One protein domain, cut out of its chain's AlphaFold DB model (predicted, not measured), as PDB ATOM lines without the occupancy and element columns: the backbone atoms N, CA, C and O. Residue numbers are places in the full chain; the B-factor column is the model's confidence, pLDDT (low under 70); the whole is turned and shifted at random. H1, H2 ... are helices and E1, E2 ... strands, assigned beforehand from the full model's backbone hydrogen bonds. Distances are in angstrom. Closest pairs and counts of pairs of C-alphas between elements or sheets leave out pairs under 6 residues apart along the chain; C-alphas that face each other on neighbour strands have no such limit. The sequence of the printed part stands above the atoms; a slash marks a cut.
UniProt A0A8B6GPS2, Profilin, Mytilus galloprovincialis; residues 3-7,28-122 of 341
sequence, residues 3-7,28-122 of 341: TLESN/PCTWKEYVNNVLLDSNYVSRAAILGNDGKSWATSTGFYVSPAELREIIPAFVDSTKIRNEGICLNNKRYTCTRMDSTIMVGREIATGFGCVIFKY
ATOM      1  N   THR A   3     -38.163  24.327 -12.548       41.84
ATOM      2  CA  THR A   3     -37.474  25.543 -12.079       41.84
ATOM      3  C   THR A   3     -37.045  26.369 -13.287       41.84
ATOM      4  O   THR A   3     -36.421  25.811 -14.182       41.84
ATOM      5  N   LEU A   4     -37.400  27.659 -13.338       33.81
ATOM      6  CA  LEU A   4     -37.078  28.564 -14.454       33.81
ATOM      7  C   LEU A   4     -35.978  29.572 -14.083       33.81
ATOM      8  O   LEU A   4     -36.155  30.271 -13.089       33.81
ATOM      9  N   GLU A   5     -34.894  29.679 -14.865       29.55
ATOM     10  CA  GLU A   5     -33.735  30.554 -14.579       29.55
ATOM     11  C   GLU A   5     -33.304  31.435 -15.782       29.55
ATOM     12  O   GLU A   5     -33.574  31.134 -16.937       29.55
ATOM     13  N   SER A   6     -32.689  32.596 -15.557       28.53
ATOM     14  CA  SER A   6     -32.434  33.629 -16.585       28.53
ATOM     15  C   SER A   6     -30.962  33.658 -17.040       28.53
ATOM     16  O   SER A   6     -30.077  33.592 -16.195       28.53
ATOM     17  N   ASN A   7     -30.679  33.828 -18.344       28.28
ATOM     18  CA  ASN A   7     -29.326  34.047 -18.898       28.28
ATOM     19  C   ASN A   7     -29.175  35.480 -19.453       28.28
ATOM     20  O   ASN A   7     -30.017  35.926 -20.233       28.28
ATOM     21  N   PRO A  28     -21.760  22.178  -4.660       45.59
ATOM     22  CA  PRO A  28     -21.765  20.737  -4.698       45.59
ATOM     23  C   PRO A  28     -22.915  20.373  -5.628       45.59
ATOM     24  O   PRO A  28     -24.067  20.641  -5.302       45.59
ATOM     25  N   CYS A  29     -22.577  19.779  -6.766       52.97
ATOM     26  CA  CYS A  29     -23.460  19.222  -7.783       52.97
ATOM     27  C   CYS A  29     -23.841  20.138  -8.971       52.97
ATOM     28  O   CYS A  29     -24.330  21.259  -8.838       52.97
ATOM     29  N   THR A  30     -23.615  19.619 -10.179       82.00
ATOM     30  CA  THR A  30     -24.137  20.145 -11.447       82.00
ATOM     31  C   THR A  30     -25.672  20.167 -11.431       82.00
ATOM     32  O   THR A  30     -26.300  19.374 -10.733       82.00
ATOM     33  N   TRP A  31     -26.319  20.992 -12.267       79.00
ATOM     34  CA  TRP A  31     -27.791  21.002 -12.383       79.00
ATOM     35  C   TRP A  31     -28.397  19.613 -12.625       79.00
ATOM     36  O   TRP A  31     -29.491  19.304 -12.152       79.00
ATOM     37  N   LYS A  32     -27.667  18.754 -13.343       81.69
ATOM     38  CA  LYS A  32     -28.056  17.366 -13.598       81.69
ATOM     39  C   LYS A  32     -28.016  16.511 -12.330       81.69
ATOM     40  O   LYS A  32     -28.942  15.745 -12.086       81.69
ATOM     41  N   GLU A  33     -26.970  16.650 -11.524       78.81
ATOM     42  CA  GLU A  33     -26.861  15.960 -10.238       78.81
ATOM     43  C   GLU A  33     -27.866  16.496  -9.219       78.81
ATOM     44  O   GLU A  33     -28.406  15.707  -8.456       78.81
ATOM     45  N   TYR A  34     -28.208  17.788  -9.248       77.94
ATOM     46  CA  TYR A  34     -29.273  18.332  -8.402       77.94
ATOM     47  C   TYR A  34     -30.630  17.688  -8.721       77.94
ATOM     48  O   TYR A  34     -31.346  17.236  -7.827       77.94
ATOM     49  N   VAL A  35     -30.975  17.589 -10.010       82.44
ATOM     50  CA  VAL A  35     -32.204  16.910 -10.441       82.44
ATOM     51  C   VAL A  35     -32.218  15.459  -9.963       82.44
ATOM     52  O   VAL A  35     -33.213  15.029  -9.387       82.44
ATOM     53  N   ASN A  36     -31.128  14.719 -10.154       79.75
ATOM     54  CA  ASN A  36     -31.086  13.303  -9.794       79.75
ATOM     55  C   ASN A  36     -31.036  13.085  -8.271       79.75
ATOM     56  O   ASN A  36     -31.915  12.438  -7.715       79.75
ATOM     57  N   ASN A  37     -30.062  13.683  -7.590       77.38
ATOM     58  CA  ASN A  37     -29.711  13.340  -6.211       77.38
ATOM     59  C   ASN A  37     -30.523  14.116  -5.164       77.38
ATOM     60  O   ASN A  37     -30.584  13.711  -4.007       77.38
ATOM     61  N   VAL A  38     -31.103  15.267  -5.526       73.44
ATOM     62  CA  VAL A  38     -31.892  16.086  -4.589       73.44
ATOM     63  C   VAL A  38     -33.377  15.945  -4.871       73.44
ATOM     64  O   VAL A  38     -34.157  15.740  -3.943       73.44
ATOM     65  N   LEU A  39     -33.793  16.054  -6.136       77.12
ATOM     66  CA  LEU A  39     -35.216  15.998  -6.467       77.12
ATOM     67  C   LEU A  39     -35.714  14.555  -6.567       77.12
ATOM     68  O   LEU A  39     -36.647  14.205  -5.847       77.12
ATOM     69  N   LEU A  40     -35.116  13.716  -7.418       77.94
ATOM     70  CA  LEU A  40     -35.618  12.351  -7.633       77.94
ATOM     71  C   LEU A  40     -35.377  11.441  -6.417       77.94
ATOM     72  O   LEU A  40     -36.319  10.798  -5.954       77.94
ATOM     73  N   ASP A  41     -34.177  11.467  -5.830       79.38
ATOM     74  CA  ASP A  41     -33.843  10.656  -4.643       79.38
ATOM     75  C   ASP A  41     -34.630  11.051  -3.376       79.38
ATOM     76  O   ASP A  41     -34.644  10.313  -2.389       79.38
ATOM     77  N   SER A  42     -35.351  12.180  -3.391       72.31
ATOM     78  CA  SER A  42     -36.230  12.574  -2.279       72.31
ATOM     79  C   SER A  42     -37.429  11.641  -2.075       72.31
ATOM     80  O   SER A  42     -38.070  11.710  -1.029       72.31
ATOM     81  N   ASN A  43     -37.775  10.808  -3.065       71.12
ATOM     82  CA  ASN A  43     -38.996   9.991  -3.135       71.12
ATOM     83  C   ASN A  43     -40.329  10.771  -3.153       71.12
ATOM     84  O   ASN A  43     -41.394  10.159  -3.224       71.12
ATOM     85  N   TYR A  44     -40.302  12.108  -3.151       73.06
ATOM     86  CA  TYR A  44     -41.503  12.948  -3.270       73.06
ATOM     87  C   TYR A  44     -41.731  13.476  -4.691       73.06
ATOM     88  O   TYR A  44     -42.823  13.948  -5.014       73.06
ATOM     89  N   VAL A  45     -40.711  13.415  -5.553       81.06
ATOM     90  CA  VAL A  45     -40.759  13.932  -6.923       81.06
ATOM     91  C   VAL A  45     -40.447  12.809  -7.903       81.06
ATOM     92  O   VAL A  45     -39.346  12.278  -7.925       81.06
ATOM     93  N   SER A  46     -41.409  12.479  -8.764       83.31
ATOM     94  CA  SER A  46     -41.233  11.435  -9.782       83.31
ATOM     95  C   SER A  46     -40.469  11.916 -11.016       83.31
ATOM     96  O   SER A  46     -39.806  11.122 -11.680       83.31
ATOM     97  N   ARG A  47     -40.603  13.205 -11.363       88.00
ATOM     98  CA  ARG A  47     -39.985  13.845 -12.536       88.00
ATOM     99  C   ARG A  47     -39.692  15.322 -12.276       88.00
ATOM    100  O   ARG A  47     -40.501  16.038 -11.667       88.00
ATOM    101  N   ALA A  48     -38.560  15.805 -12.778       87.88
ATOM    102  CA  ALA A  48     -38.139  17.191 -12.612       87.88
ATOM    103  C   ALA A  48     -37.356  17.725 -13.816       87.88
ATOM    104  O   ALA A  48     -36.658  16.978 -14.497       87.88
ATOM    105  N   ALA A  49     -37.475  19.031 -14.053       89.00
ATOM    106  CA  ALA A  49     -36.668  19.769 -15.015       89.00
ATOM    107  C   ALA A  49     -36.280  21.139 -14.454       89.00
ATOM    108  O   ALA A  49     -37.020  21.750 -13.685       89.00
ATOM    109  N   ILE A  50     -35.128  21.628 -14.888       88.19
ATOM    110  CA  ILE A  50     -34.638  22.983 -14.679       88.19
ATOM    111  C   ILE A  50     -34.437  23.564 -16.072       88.19
ATOM    112  O   ILE A  50     -33.713  23.001 -16.896       88.19
ATOM    113  N   LEU A  51     -35.146  24.643 -16.357       85.06
ATOM    114  CA  LEU A  51     -35.268  25.259 -17.667       85.06
ATOM    115  C   LEU A  51     -34.862  26.726 -17.548       85.06
ATOM    116  O   LEU A  51     -35.030  27.344 -16.506       85.06
ATOM    117  N   GLY A  52     -34.348  27.306 -18.616       79.75
ATOM    118  CA  GLY A  52     -34.159  28.738 -18.701       79.75
ATOM    119  C   GLY A  52     -35.463  29.448 -19.076       79.75
ATOM    120  O   GLY A  52     -36.361  28.853 -19.675       79.75
ATOM    121  N   ASN A  53     -35.563  30.745 -18.788       69.69
ATOM    122  CA  ASN A  53     -36.652  31.603 -19.269       69.69
ATOM    123  C   ASN A  53     -36.648  31.745 -20.807       69.69
ATOM    124  O   ASN A  53     -37.655  32.104 -21.406       69.69
ATOM    125  N   ASP A  54     -35.517  31.433 -21.444       70.25
ATOM    126  CA  ASP A  54     -35.334  31.303 -22.894       70.25
ATOM    127  C   ASP A  54     -35.888  29.979 -23.463       70.25
ATOM    128  O   ASP A  54     -35.876  29.765 -24.674       70.25
ATOM    129  N   GLY A  55     -36.370  29.077 -22.605       69.56
ATOM    130  CA  GLY A  55     -36.831  27.747 -22.987       69.56
ATOM    131  C   GLY A  55     -35.732  26.695 -23.098       69.56
ATOM    132  O   GLY A  55     -36.024  25.544 -23.427       69.56
ATOM    133  N   LYS A  56     -34.476  27.045 -22.804       77.50
ATOM    134  CA  LYS A  56     -33.359  26.105 -22.867       77.50
ATOM    135  C   LYS A  56     -33.366  25.193 -21.644       77.50
ATOM    136  O   LYS A  56     -33.301  25.663 -20.519       77.50
ATOM    137  N   SER A  57     -33.379  23.878 -21.835       81.25
ATOM    138  CA  SER A  57     -33.272  22.938 -20.712       81.25
ATOM    139  C   SER A  57     -31.853  22.914 -20.145       81.25
ATOM    140  O   SER A  57     -30.903  22.640 -20.875       81.25
ATOM    141  N   TRP A  58     -31.710  23.167 -18.845       83.25
ATOM    142  CA  TRP A  58     -30.431  23.117 -18.126       83.25
ATOM    143  C   TRP A  58     -30.196  21.733 -17.517       83.25
ATOM    144  O   TRP A  58     -29.089  21.205 -17.579       83.25
ATOM    145  N   ALA A  59     -31.252  21.101 -17.005       86.75
ATOM    146  CA  ALA A  59     -31.246  19.705 -16.581       86.75
ATOM    147  C   ALA A  59     -32.660  19.124 -16.627       86.75
ATOM    148  O   ALA A  59     -33.628  19.821 -16.346       86.75
ATOM    149  N   THR A  60     -32.798  17.841 -16.953       87.88
ATOM    150  CA  THR A  60     -34.093  17.155 -16.891       87.88
ATOM    151  C   THR A  60     -33.927  15.688 -16.521       87.88
ATOM    152  O   THR A  60     -32.930  15.058 -16.873       87.88
ATOM    153  N   SER A  61     -34.914  15.151 -15.807       87.94
ATOM    154  CA  SER A  61     -35.059  13.723 -15.540       87.94
ATOM    155  C   SER A  61     -35.470  12.963 -16.806       87.94
ATOM    156  O   SER A  61     -36.161  13.502 -17.674       87.94
ATOM    157  N   THR A  62     -35.099  11.687 -16.897       84.75
ATOM    158  CA  THR A  62     -35.408  10.828 -18.049       84.75
ATOM    159  C   THR A  62     -36.913  10.794 -18.353       84.75
ATOM    160  O   THR A  62     -37.732  10.536 -17.473       84.75
ATOM    161  N   GLY A  63     -37.290  11.042 -19.613       82.75
ATOM    162  CA  GLY A  63     -38.691  11.000 -20.059       82.75
ATOM    163  C   GLY A  63     -39.562  12.171 -19.583       82.75
ATOM    164  O   GLY A  63     -40.791  12.069 -19.618       82.75
ATOM    165  N   PHE A  64     -38.949  13.267 -19.124       87.19
ATOM    166  CA  PHE A  64     -39.639  14.511 -18.798       87.19
ATOM    167  C   PHE A  64     -39.168  15.632 -19.725       87.19
ATOM    168  O   PHE A  64     -38.005  16.033 -19.703       87.19
ATOM    169  N   TYR A  65     -40.075  16.123 -20.561       86.12
ATOM    170  CA  TYR A  65     -39.803  17.193 -21.507       86.12
ATOM    171  C   TYR A  65     -40.905  18.242 -21.424       86.12
ATOM    172  O   TYR A  65     -42.084  17.926 -21.552       86.12
ATOM    173  N   VAL A  66     -40.509  19.492 -21.211       87.31
ATOM    174  CA  VAL A  66     -41.419  20.636 -21.270       87.31
ATOM    175  C   VAL A  66     -41.138  21.364 -22.570       87.31
ATOM    176  O   VAL A  66     -40.011  21.794 -22.821       87.31
ATOM    177  N   SER A  67     -42.155  21.464 -23.415       86.56
ATOM    178  CA  SER A  67     -42.016  22.096 -24.718       86.56
ATOM    179  C   SER A  67     -41.900  23.624 -24.593       86.56
ATOM    180  O   SER A  67     -42.496  24.230 -23.696       86.56
ATOM    181  N   PRO A  68     -41.220  24.298 -25.537       83.94
ATOM    182  CA  PRO A  68     -41.199  25.761 -25.589       83.94
ATOM    183  C   PRO A  68     -42.589  26.398 -25.761       83.94
ATOM    184  O   PRO A  68     -42.782  27.566 -25.434       83.94
ATOM    185  N   ALA A  69     -43.567  25.665 -26.303       85.94
ATOM    186  CA  ALA A  69     -44.952  26.126 -26.391       85.94
ATOM    187  C   ALA A  69     -45.623  26.155 -25.009       85.94
ATOM    188  O   ALA A  69     -46.194  27.176 -24.644       85.94
ATOM    189  N   GLU A  70     -45.477  25.087 -24.217       88.69
ATOM    190  CA  GLU A  70     -45.967  25.039 -22.829       88.69
ATOM    191  C   GLU A  70     -45.319  26.134 -21.972       88.69
ATOM    192  O   GLU A  70     -45.994  26.813 -21.201       88.69
ATOM    193  N   LEU A  71     -44.016  26.376 -22.149       86.50
ATOM    194  CA  LEU A  71     -43.300  27.402 -21.391       86.50
ATOM    195  C   LEU A  71     -43.791  28.826 -21.674       86.50
ATOM    196  O   LEU A  71     -43.896  29.633 -20.750       86.50
ATOM    197  N   ARG A  72     -44.116  29.125 -22.938       85.25
ATOM    198  CA  ARG A  72     -44.664  30.426 -23.351       85.25
ATOM    199  C   ARG A  72     -46.032  30.718 -22.745       85.25
ATOM    200  O   ARG A  72     -46.375  31.884 -22.620       85.25
ATOM    201  N   GLU A  73     -46.775  29.692 -22.346       87.31
ATOM    202  CA  GLU A  73     -48.033  29.845 -21.611       87.31
ATOM    203  C   GLU A  73     -47.794  29.998 -20.100       87.31
ATOM    204  O   GLU A  73     -48.441  30.803 -19.435       87.31
ATOM    205  N   ILE A  74     -46.819  29.267 -19.550       88.38
ATOM    206  CA  ILE A  74     -46.509  29.259 -18.112       88.38
ATOM    207  C   ILE A  74     -45.842  30.560 -17.647       88.38
ATOM    208  O   ILE A  74     -46.186  31.083 -16.587       88.38
ATOM    209  N   ILE A  75     -44.872  31.091 -18.398       85.56
ATOM    210  CA  ILE A  75     -44.079  32.256 -17.967       85.56
ATOM    211  C   ILE A  75     -44.956  33.505 -17.753       85.56
ATOM    212  O   ILE A  75     -44.855  34.103 -16.673       85.56
ATOM    213  N   PRO A  76     -45.825  33.905 -18.709       86.69
ATOM    214  CA  PRO A  76     -46.714  35.052 -18.530       86.69
ATOM    215  C   PRO A  76     -47.745  34.821 -17.432       86.69
ATOM    216  O   PRO A  76     -48.165  35.778 -16.785       86.69
ATOM    217  N   ALA A  77     -48.110  33.563 -17.169       86.56
ATOM    218  CA  ALA A  77     -49.120  33.260 -16.175       86.56
ATOM    219  C   ALA A  77     -48.716  33.699 -14.762       86.56
ATOM    220  O   ALA A  77     -49.574  34.106 -13.992       86.56
ATOM    221  N   PHE A  78     -47.418  33.731 -14.427       84.00
ATOM    222  CA  PHE A  78     -46.950  34.280 -13.142       84.00
ATOM    223  C   PHE A  78     -47.283  35.771 -12.950       84.00
ATOM    224  O   PHE A  78     -47.186  36.269 -11.831       84.00
ATOM    225  N   VAL A  79     -47.647  36.480 -14.024       81.94
ATOM    226  CA  VAL A  79     -48.133  37.866 -14.002       81.94
ATOM    227  C   VAL A  79     -49.657  37.905 -14.147       81.94
ATOM    228  O   VAL A  79     -50.318  38.548 -13.336       81.94
ATOM    229  N   ASP A  80     -50.220  37.190 -15.129       82.75
ATOM    230  CA  ASP A  80     -51.671  37.103 -15.360       82.75
ATOM    231  C   ASP A  80     -52.180  35.653 -15.336       82.75
ATOM    232  O   ASP A  80     -51.991  34.864 -16.260       82.75
ATOM    233  N   SER A  81     -52.894  35.315 -14.264       82.81
ATOM    234  CA  SER A  81     -53.363  33.954 -13.998       82.81
ATOM    235  C   SER A  81     -54.657  33.545 -14.700       82.81
ATOM    236  O   SER A  81     -55.056  32.383 -14.592       82.81
ATOM    237  N   THR A  82     -55.338  34.466 -15.384       85.25
ATOM    238  CA  THR A  82     -56.700  34.251 -15.906       85.25
ATOM    239  C   THR A  82     -56.791  33.043 -16.840       85.25
ATOM    240  O   THR A  82     -57.641  32.171 -16.644       85.25
ATOM    241  N   LYS A  83     -55.865  32.930 -17.798       85.88
ATOM    242  CA  LYS A  83     -55.837  31.831 -18.774       85.88
ATOM    243  C   LYS A  83     -55.596  30.468 -18.122       85.88
ATOM    244  O   LYS A  83     -56.376  29.542 -18.327       85.88
ATOM    245  N   ILE A  84     -54.563  30.348 -17.285       89.25
ATOM    246  CA  ILE A  84     -54.205  29.074 -16.639       89.25
ATOM    247  C   ILE A  84     -55.253  28.625 -15.610       89.25
ATOM    248  O   ILE A  84     -55.430  27.423 -15.413       89.25
ATOM    249  N   ARG A  85     -55.979  29.547 -14.968       85.50
ATOM    250  CA  ARG A  85     -57.092  29.175 -14.077       85.50
ATOM    251  C   ARG A  85     -58.252  28.523 -14.832       85.50
ATOM    252  O   ARG A  85     -58.853  27.598 -14.298       85.50
ATOM    253  N   ASN A  86     -58.530  28.978 -16.053       85.69
ATOM    254  CA  ASN A  86     -59.624  28.458 -16.874       85.69
ATOM    255  C   ASN A  86     -59.222  27.203 -17.658       85.69
ATOM    256  O   ASN A  86     -59.959  26.223 -17.688       85.69
ATOM    257  N   GLU A  87     -58.046  27.219 -18.285       88.44
ATOM    258  CA  GLU A  87     -57.597  26.141 -19.171       88.44
ATOM    259  C   GLU A  87     -56.772  25.073 -18.435       88.44
ATOM    260  O   GLU A  87     -56.708  23.929 -18.879       88.44
ATOM    261  N   GLY A  88     -56.151  25.397 -17.300       88.00
ATOM    262  CA  GLY A  88     -55.230  24.512 -16.583       88.00
ATOM    263  C   GLY A  88     -53.774  24.624 -17.051       88.00
ATOM    264  O   GLY A  88     -53.453  25.216 -18.078       88.00
ATOM    265  N   ILE A  89     -52.873  24.041 -16.263       90.75
ATOM    266  CA  ILE A  89     -51.426  24.016 -16.495       90.75
ATOM    267  C   ILE A  89     -51.092  22.829 -17.405       90.75
ATOM    268  O   ILE A  89     -51.375  21.688 -17.040       90.75
ATOM    269  N   CYS A  90     -50.451  23.066 -18.552       89.19
ATOM    270  CA  CYS A  90     -49.938  22.002 -19.420       89.19
ATOM    271  C   CYS A  90     -48.440  21.772 -19.188       89.19
ATOM    272  O   CYS A  90     -47.645  22.698 -19.332       89.19
ATOM    273  N   LEU A  91     -48.057  20.543 -18.842       88.69
ATOM    274  CA  LEU A  91     -46.666  20.122 -18.677       88.69
ATOM    275  C   LEU A  91     -46.464  18.708 -19.224       88.69
ATOM    276  O   LEU A  91     -47.127  17.771 -18.769       88.69
ATOM    277  N   ASN A  92     -45.489  18.536 -20.123       87.38
ATOM    278  CA  ASN A  92     -45.147  17.242 -20.718       87.38
ATOM    279  C   ASN A  92     -46.379  16.571 -21.358       87.38
ATOM    280  O   ASN A  92     -46.654  15.391 -21.117       87.38
ATOM    281  N   ASN A  93     -47.148  17.356 -22.126       86.38
ATOM    282  CA  ASN A  93     -48.403  16.975 -22.787       86.38
ATOM    283  C   ASN A  93     -49.508  16.472 -21.837       86.38
ATOM    284  O   ASN A  93     -50.443  15.796 -22.269       86.38
ATOM    285  N   LYS A  94     -49.425  16.797 -20.543       86.75
ATOM    286  CA  LYS A  94     -50.467  16.514 -19.549       86.75
ATOM    287  C   LYS A  94     -51.024  17.803 -18.971       86.75
ATOM    288  O   LYS A  94     -50.274  18.743 -18.722       86.75
ATOM    289  N   ARG A  95     -52.333  17.825 -18.729       89.12
ATOM    290  CA  ARG A  95     -53.050  18.987 -18.199       89.12
ATOM    291  C   ARG A  95     -53.382  18.787 -16.723       89.12
ATOM    292  O   ARG A  95     -53.902  17.744 -16.339       89.12
ATOM    293  N   TYR A  96     -53.114  19.807 -15.920       90.50
ATOM    294  CA  TYR A  96     -53.358  19.843 -14.482       90.50
ATOM    295  C   TYR A  96     -54.277  21.020 -14.158       90.50
ATOM    296  O   TYR A  96     -54.086  22.126 -14.660       90.50
ATOM    297  N   THR A  97     -55.258  20.819 -13.286       90.50
ATOM    298  CA  THR A  97     -56.090  21.913 -12.777       90.50
ATOM    299  C   THR A  97     -55.258  22.764 -11.826       90.50
ATOM    300  O   THR A  97     -54.682  22.231 -10.880       90.50
ATOM    301  N   CYS A  98     -55.169  24.074 -12.061       88.56
ATOM    302  CA  CYS A  98     -54.431  24.985 -11.185       88.56
ATOM    303  C   CYS A  98     -55.159  25.130  -9.839       88.56
ATOM    304  O   CYS A  98     -56.296  25.594  -9.799       88.56
ATOM    305  N   THR A  99     -54.520  24.723  -8.740       86.38
ATOM    306  CA  THR A  99     -55.119  24.748  -7.392       86.38
ATOM    307  C   THR A  99     -54.577  25.874  -6.524       86.38
ATOM    308  O   THR A  99     -55.286  26.379  -5.659       86.38
ATOM    309  N   ARG A 100     -53.309  26.252  -6.714       80.75
ATOM    310  CA  ARG A 100     -52.667  27.341  -5.972       80.75
ATOM    311  C   ARG A 100     -51.703  28.080  -6.875       80.75
ATOM    312  O   ARG A 100     -50.988  27.460  -7.659       80.75
ATOM    313  N   MET A 101     -51.661  29.395  -6.717       76.62
ATOM    314  CA  MET A 101     -50.816  30.236  -7.534       76.62
ATOM    315  C   MET A 101     -50.423  31.514  -6.800       76.62
ATOM    316  O   MET A 101     -51.293  32.271  -6.379       76.62
ATOM    317  N   ASP A 102     -49.116  31.719  -6.696       79.62
ATOM    318  CA  ASP A 102     -48.433  32.870  -6.112       79.62
ATOM    319  C   ASP A 102     -47.468  33.466  -7.162       79.62
ATOM    320  O   ASP A 102     -47.283  32.909  -8.248       79.62
ATOM    321  N   SER A 103     -46.800  34.579  -6.848       75.88
ATOM    322  CA  SER A 103     -45.835  35.227  -7.760       75.88
ATOM    323  C   SER A 103     -44.600  34.369  -8.083       75.88
ATOM    324  O   SER A 103     -43.916  34.617  -9.077       75.88
ATOM    325  N   THR A 104     -44.317  33.356  -7.260       79.19
ATOM    326  CA  THR A 104     -43.142  32.475  -7.375       79.19
ATOM    327  C   THR A 104     -43.493  30.996  -7.522       79.19
ATOM    328  O   THR A 104     -42.656  30.223  -7.983       79.19
ATOM    329  N   ILE A 105     -44.710  30.577  -7.162       84.81
ATOM    330  CA  ILE A 105     -45.108  29.163  -7.130       84.81
ATOM    331  C   ILE A 105     -46.445  28.972  -7.842       84.81
ATOM    332  O   ILE A 105     -47.419  29.647  -7.531       84.81
ATOM    333  N   MET A 106     -46.519  27.981  -8.729       86.56
ATOM    334  CA  MET A 106     -47.777  27.428  -9.236       86.56
ATOM    335  C   MET A 106     -47.889  25.960  -8.853       86.56
ATOM    336  O   MET A 106     -46.936  25.192  -9.004       86.56
ATOM    337  N   VAL A 107     -49.071  25.558  -8.402       87.69
ATOM    338  CA  VAL A 107     -49.401  24.173  -8.070       87.69
ATOM    339  C   VAL A 107     -50.620  23.758  -8.873       87.69
ATOM    340  O   VAL A 107     -51.658  24.421  -8.838       87.69
ATOM    341  N   GLY A 108     -50.490  22.641  -9.580       88.38
ATOM    342  CA  GLY A 108     -51.577  22.002 -10.303       88.38
ATOM    343  C   GLY A 108     -51.823  20.586  -9.807       88.38
ATOM    344  O   GLY A 108     -50.918  19.944  -9.273       88.38
ATOM    345  N   ARG A 109     -53.043  20.088 -10.001       86.31
ATOM    346  CA  ARG A 109     -53.446  18.722  -9.659       86.31
ATOM    347  C   ARG A 109     -54.209  18.075 -10.807       86.31
ATOM    348  O   ARG A 109     -55.074  18.695 -11.416       86.31
ATOM    349  N   GLU A 110     -53.889  16.824 -11.101       85.25
ATOM    350  CA  GLU A 110     -54.618  15.987 -12.049       85.25
ATOM    351  C   GLU A 110     -55.826  15.359 -11.341       85.25
ATOM    352  O   GLU A 110     -55.681  14.722 -10.297       85.25
ATOM    353  N   ILE A 111     -57.024  15.533 -11.904       76.44
ATOM    354  CA  ILE A 111     -58.278  15.069 -11.286       76.44
ATOM    355  C   ILE A 111     -58.335  13.536 -11.225       76.44
ATOM    356  O   ILE A 111     -58.756  12.978 -10.218       76.44
ATOM    357  N   ALA A 112     -57.887  12.856 -12.284       77.44
ATOM    358  CA  ALA A 112     -58.043  11.409 -12.426       77.44
ATOM    359  C   ALA A 112     -57.169  10.596 -11.455       77.44
ATOM    360  O   ALA A 112     -57.589   9.552 -10.969       77.44
ATOM    361  N   THR A 113     -55.949  11.058 -11.185       78.06
ATOM    362  CA  THR A 113     -54.939  10.296 -10.431       78.06
ATOM    363  C   THR A 113     -54.606  10.923  -9.080       78.06
ATOM    364  O   THR A 113     -53.996  10.285  -8.227       78.06
ATOM    365  N   GLY A 114     -54.962  12.195  -8.886       74.62
ATOM    366  CA  GLY A 114     -54.563  12.984  -7.731       74.62
ATOM    367  C   GLY A 114     -53.107  13.460  -7.756       74.62
ATOM    368  O   GLY A 114     -52.752  14.224  -6.855       74.62
ATOM    369  N   PHE A 115     -52.290  13.074  -8.748       78.31
ATOM    370  CA  PHE A 115     -50.908  13.545  -8.883       78.31
ATOM    371  C   PHE A 115     -50.855  15.054  -9.136       78.31
ATOM    372  O   PHE A 115     -51.717  15.629  -9.799       78.31
ATOM    373  N   GLY A 116     -49.827  15.706  -8.592       85.25
ATOM    374  CA  GLY A 116     -49.649  17.151  -8.686       85.25
ATOM    375  C   GLY A 116     -48.424  17.564  -9.492       85.25
ATOM    376  O   GLY A 116     -47.443  16.827  -9.593       85.25
ATOM    377  N   CYS A 117     -48.460  18.781 -10.023       86.31
ATOM    378  CA  CYS A 117     -47.301  19.470 -10.565       86.31
ATOM    379  C   CYS A 117     -47.001  20.724  -9.740       86.31
ATOM    380  O   CYS A 117     -47.911  21.420  -9.296       86.31
ATOM    381  N   VAL A 118     -45.716  21.034  -9.573       86.88
ATOM    382  CA  VAL A 118     -45.251  22.274  -8.938       86.88
ATOM    383  C   VAL A 118     -44.274  22.959  -9.884       86.88
ATOM    384  O   VAL A 118     -43.306  22.333 -10.333       86.88
ATOM    385  N   ILE A 119     -44.535  24.224 -10.195       88.56
ATOM    386  CA  ILE A 119     -43.670  25.086 -11.001       88.56
ATOM    387  C   ILE A 119     -43.172  26.199 -10.091       88.56
ATOM    388  O   ILE A 119     -43.968  26.880  -9.444       88.56
ATOM    389  N   PHE A 120     -41.858  26.367 -10.050       86.31
ATOM    390  CA  PHE A 120     -41.195  27.402  -9.281       86.31
ATOM    391  C   PHE A 120     -40.531  28.390 -10.242       86.31
ATOM    392  O   PHE A 120     -39.667  28.020 -11.039       86.31
ATOM    393  N   LYS A 121     -40.936  29.658 -10.168       81.38
ATOM    394  CA  LYS A 121     -40.279  30.747 -10.887       81.38
ATOM    395  C   LYS A 121     -39.220  31.355  -9.986       81.38
ATOM    396  O   LYS A 121     -39.536  32.076  -9.040       81.38
ATOM    397  N   TYR A 122     -37.960  31.104 -10.321       66.81
ATOM    398  CA  TYR A 122     -36.857  31.837  -9.733       66.81
ATOM    399  C   TYR A 122     -36.627  33.104 -10.560       66.81
ATOM    400  O   TYR A 122     -36.311  33.051 -11.745       66.81
TER     401      TYR A 122
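Overview. This is residues 3 to 7 and 28 to 122 of the 341 residues of the protein "Profilin" of Mytilus galloprovincialis (UniProt A0A8B6GPS2). A seven-stranded sheet curls like part of a barrel, with helix H2 in its open side, nearest to E4. H1 packs on the end of the sheet made by E3 and E2, and H3 packs on E5 at the other end, so that H1 and H3 lie at opposite ends of the longest axis. The printed part has 100 residues, with three named helices and seven named strands in the order E1 H1 E2 E3 H2 H3 E4 E5 E6 E7; the sheet runs E3 E2 E1 E7 E6 E5 E4 and is mixed, and the class is mixed, helices and strands. The whole is compact, with a radius of gyration of the C-alphas of 13.2 A, and spans 39 by 33 by 22 A.

Arrangement. E1, residues 3 to 5, is an inner strand, parallel to both its neighbours: to E2, residues 49 to 52, at 22 degrees and to E7, residues 116 to 121, at 17 degrees. N 5 and O 51 are 2.9 A apart, and N 4 and O 120 are 3.2 A apart, both within hydrogen-bond range. H1, residues 31 to 42, is on the sheet; its closest C-alphas to E3, residues 57 to 60, are those of Lys 32 and Ala 59, 5.0 A apart. E2 and E3 form a hairpin, antiparallel at 178 degrees, with N 50 and O 59 at 2.8 A; E3 is an edge strand. H2, residues 68 to 77, is on the sheet at a height over the sheet of 7.1 A. It lies only just over E7, with 3 of its C-alphas falling on that strand, and runs across the strands at 76 degrees to E7 on the local plane. H3, residues 82 to 87, is on the same face as H2, at a height over the sheet of 8.7 A. The two helices touch, closest at the C-alphas of Ala 77 and Ile 84, 6.6 A apart, and run opposite ways at a steep tilt of 46 degrees. H1 is apart from both. E4, residues 89 to 91, is the other edge strand; its closest C-alpha pair with H2 is Cys 90 and Glu 70, 6.1 A apart. E4, E5 (residues 94 to 101), E6 (residues 105 to 109) and E7 form a meander, each strand the antiparallel neighbour of the one before. Its N and O pairs include N 96 and O 89 at 2.8 A, N 99 and O 107 at 2.9 A, and N 117 and O 108 at 2.8 A. E5 bends by 59 degrees at residue 97, pairing with E4 over residues 94 to 96 and with E6 over residues 97 to 101. Every O i to N i+4 pair is within hydrogen-bond range in H3, against 6 of 8 in H1 and 4 of 6 in H2.

Along the chain. E1 begins at C-alpha 3, (-37.474, 25.543, -12.079). H1 measures 15.6 A from C-alpha 31 to C-alpha 42, and E2 10.0 A from 49 to 52. H2 measures 14.4 A from C-alpha 68, at (-41.199, 25.761, -25.589), to C-alpha 77. E5 is the longest strand, 18.2 A from C-alpha 94 to 101; E6 measures 13.6 A. E7 measures 16.7 A and ends at C-alpha 121, (-40.279, 30.747, -10.887). E1, E3, E4 and H3 are shorter, at 6.7, 7.0, 6.5 and 8.8 A.

Size, cuts and confidence. The two C-alphas farthest apart are those of Pro 28 and Asn 86, at 40.5 A. Residues 8 to 27 are not printed, and C-alphas 7 and 28 are 20.9 A apart across this cut. Of the links that are printed whole, none is long. The mean pLDDT of the printed part is 79.9, and that of E1 is 35. Residues 3 to 7, 28 to 29, 53, 55 and 122 are under 70.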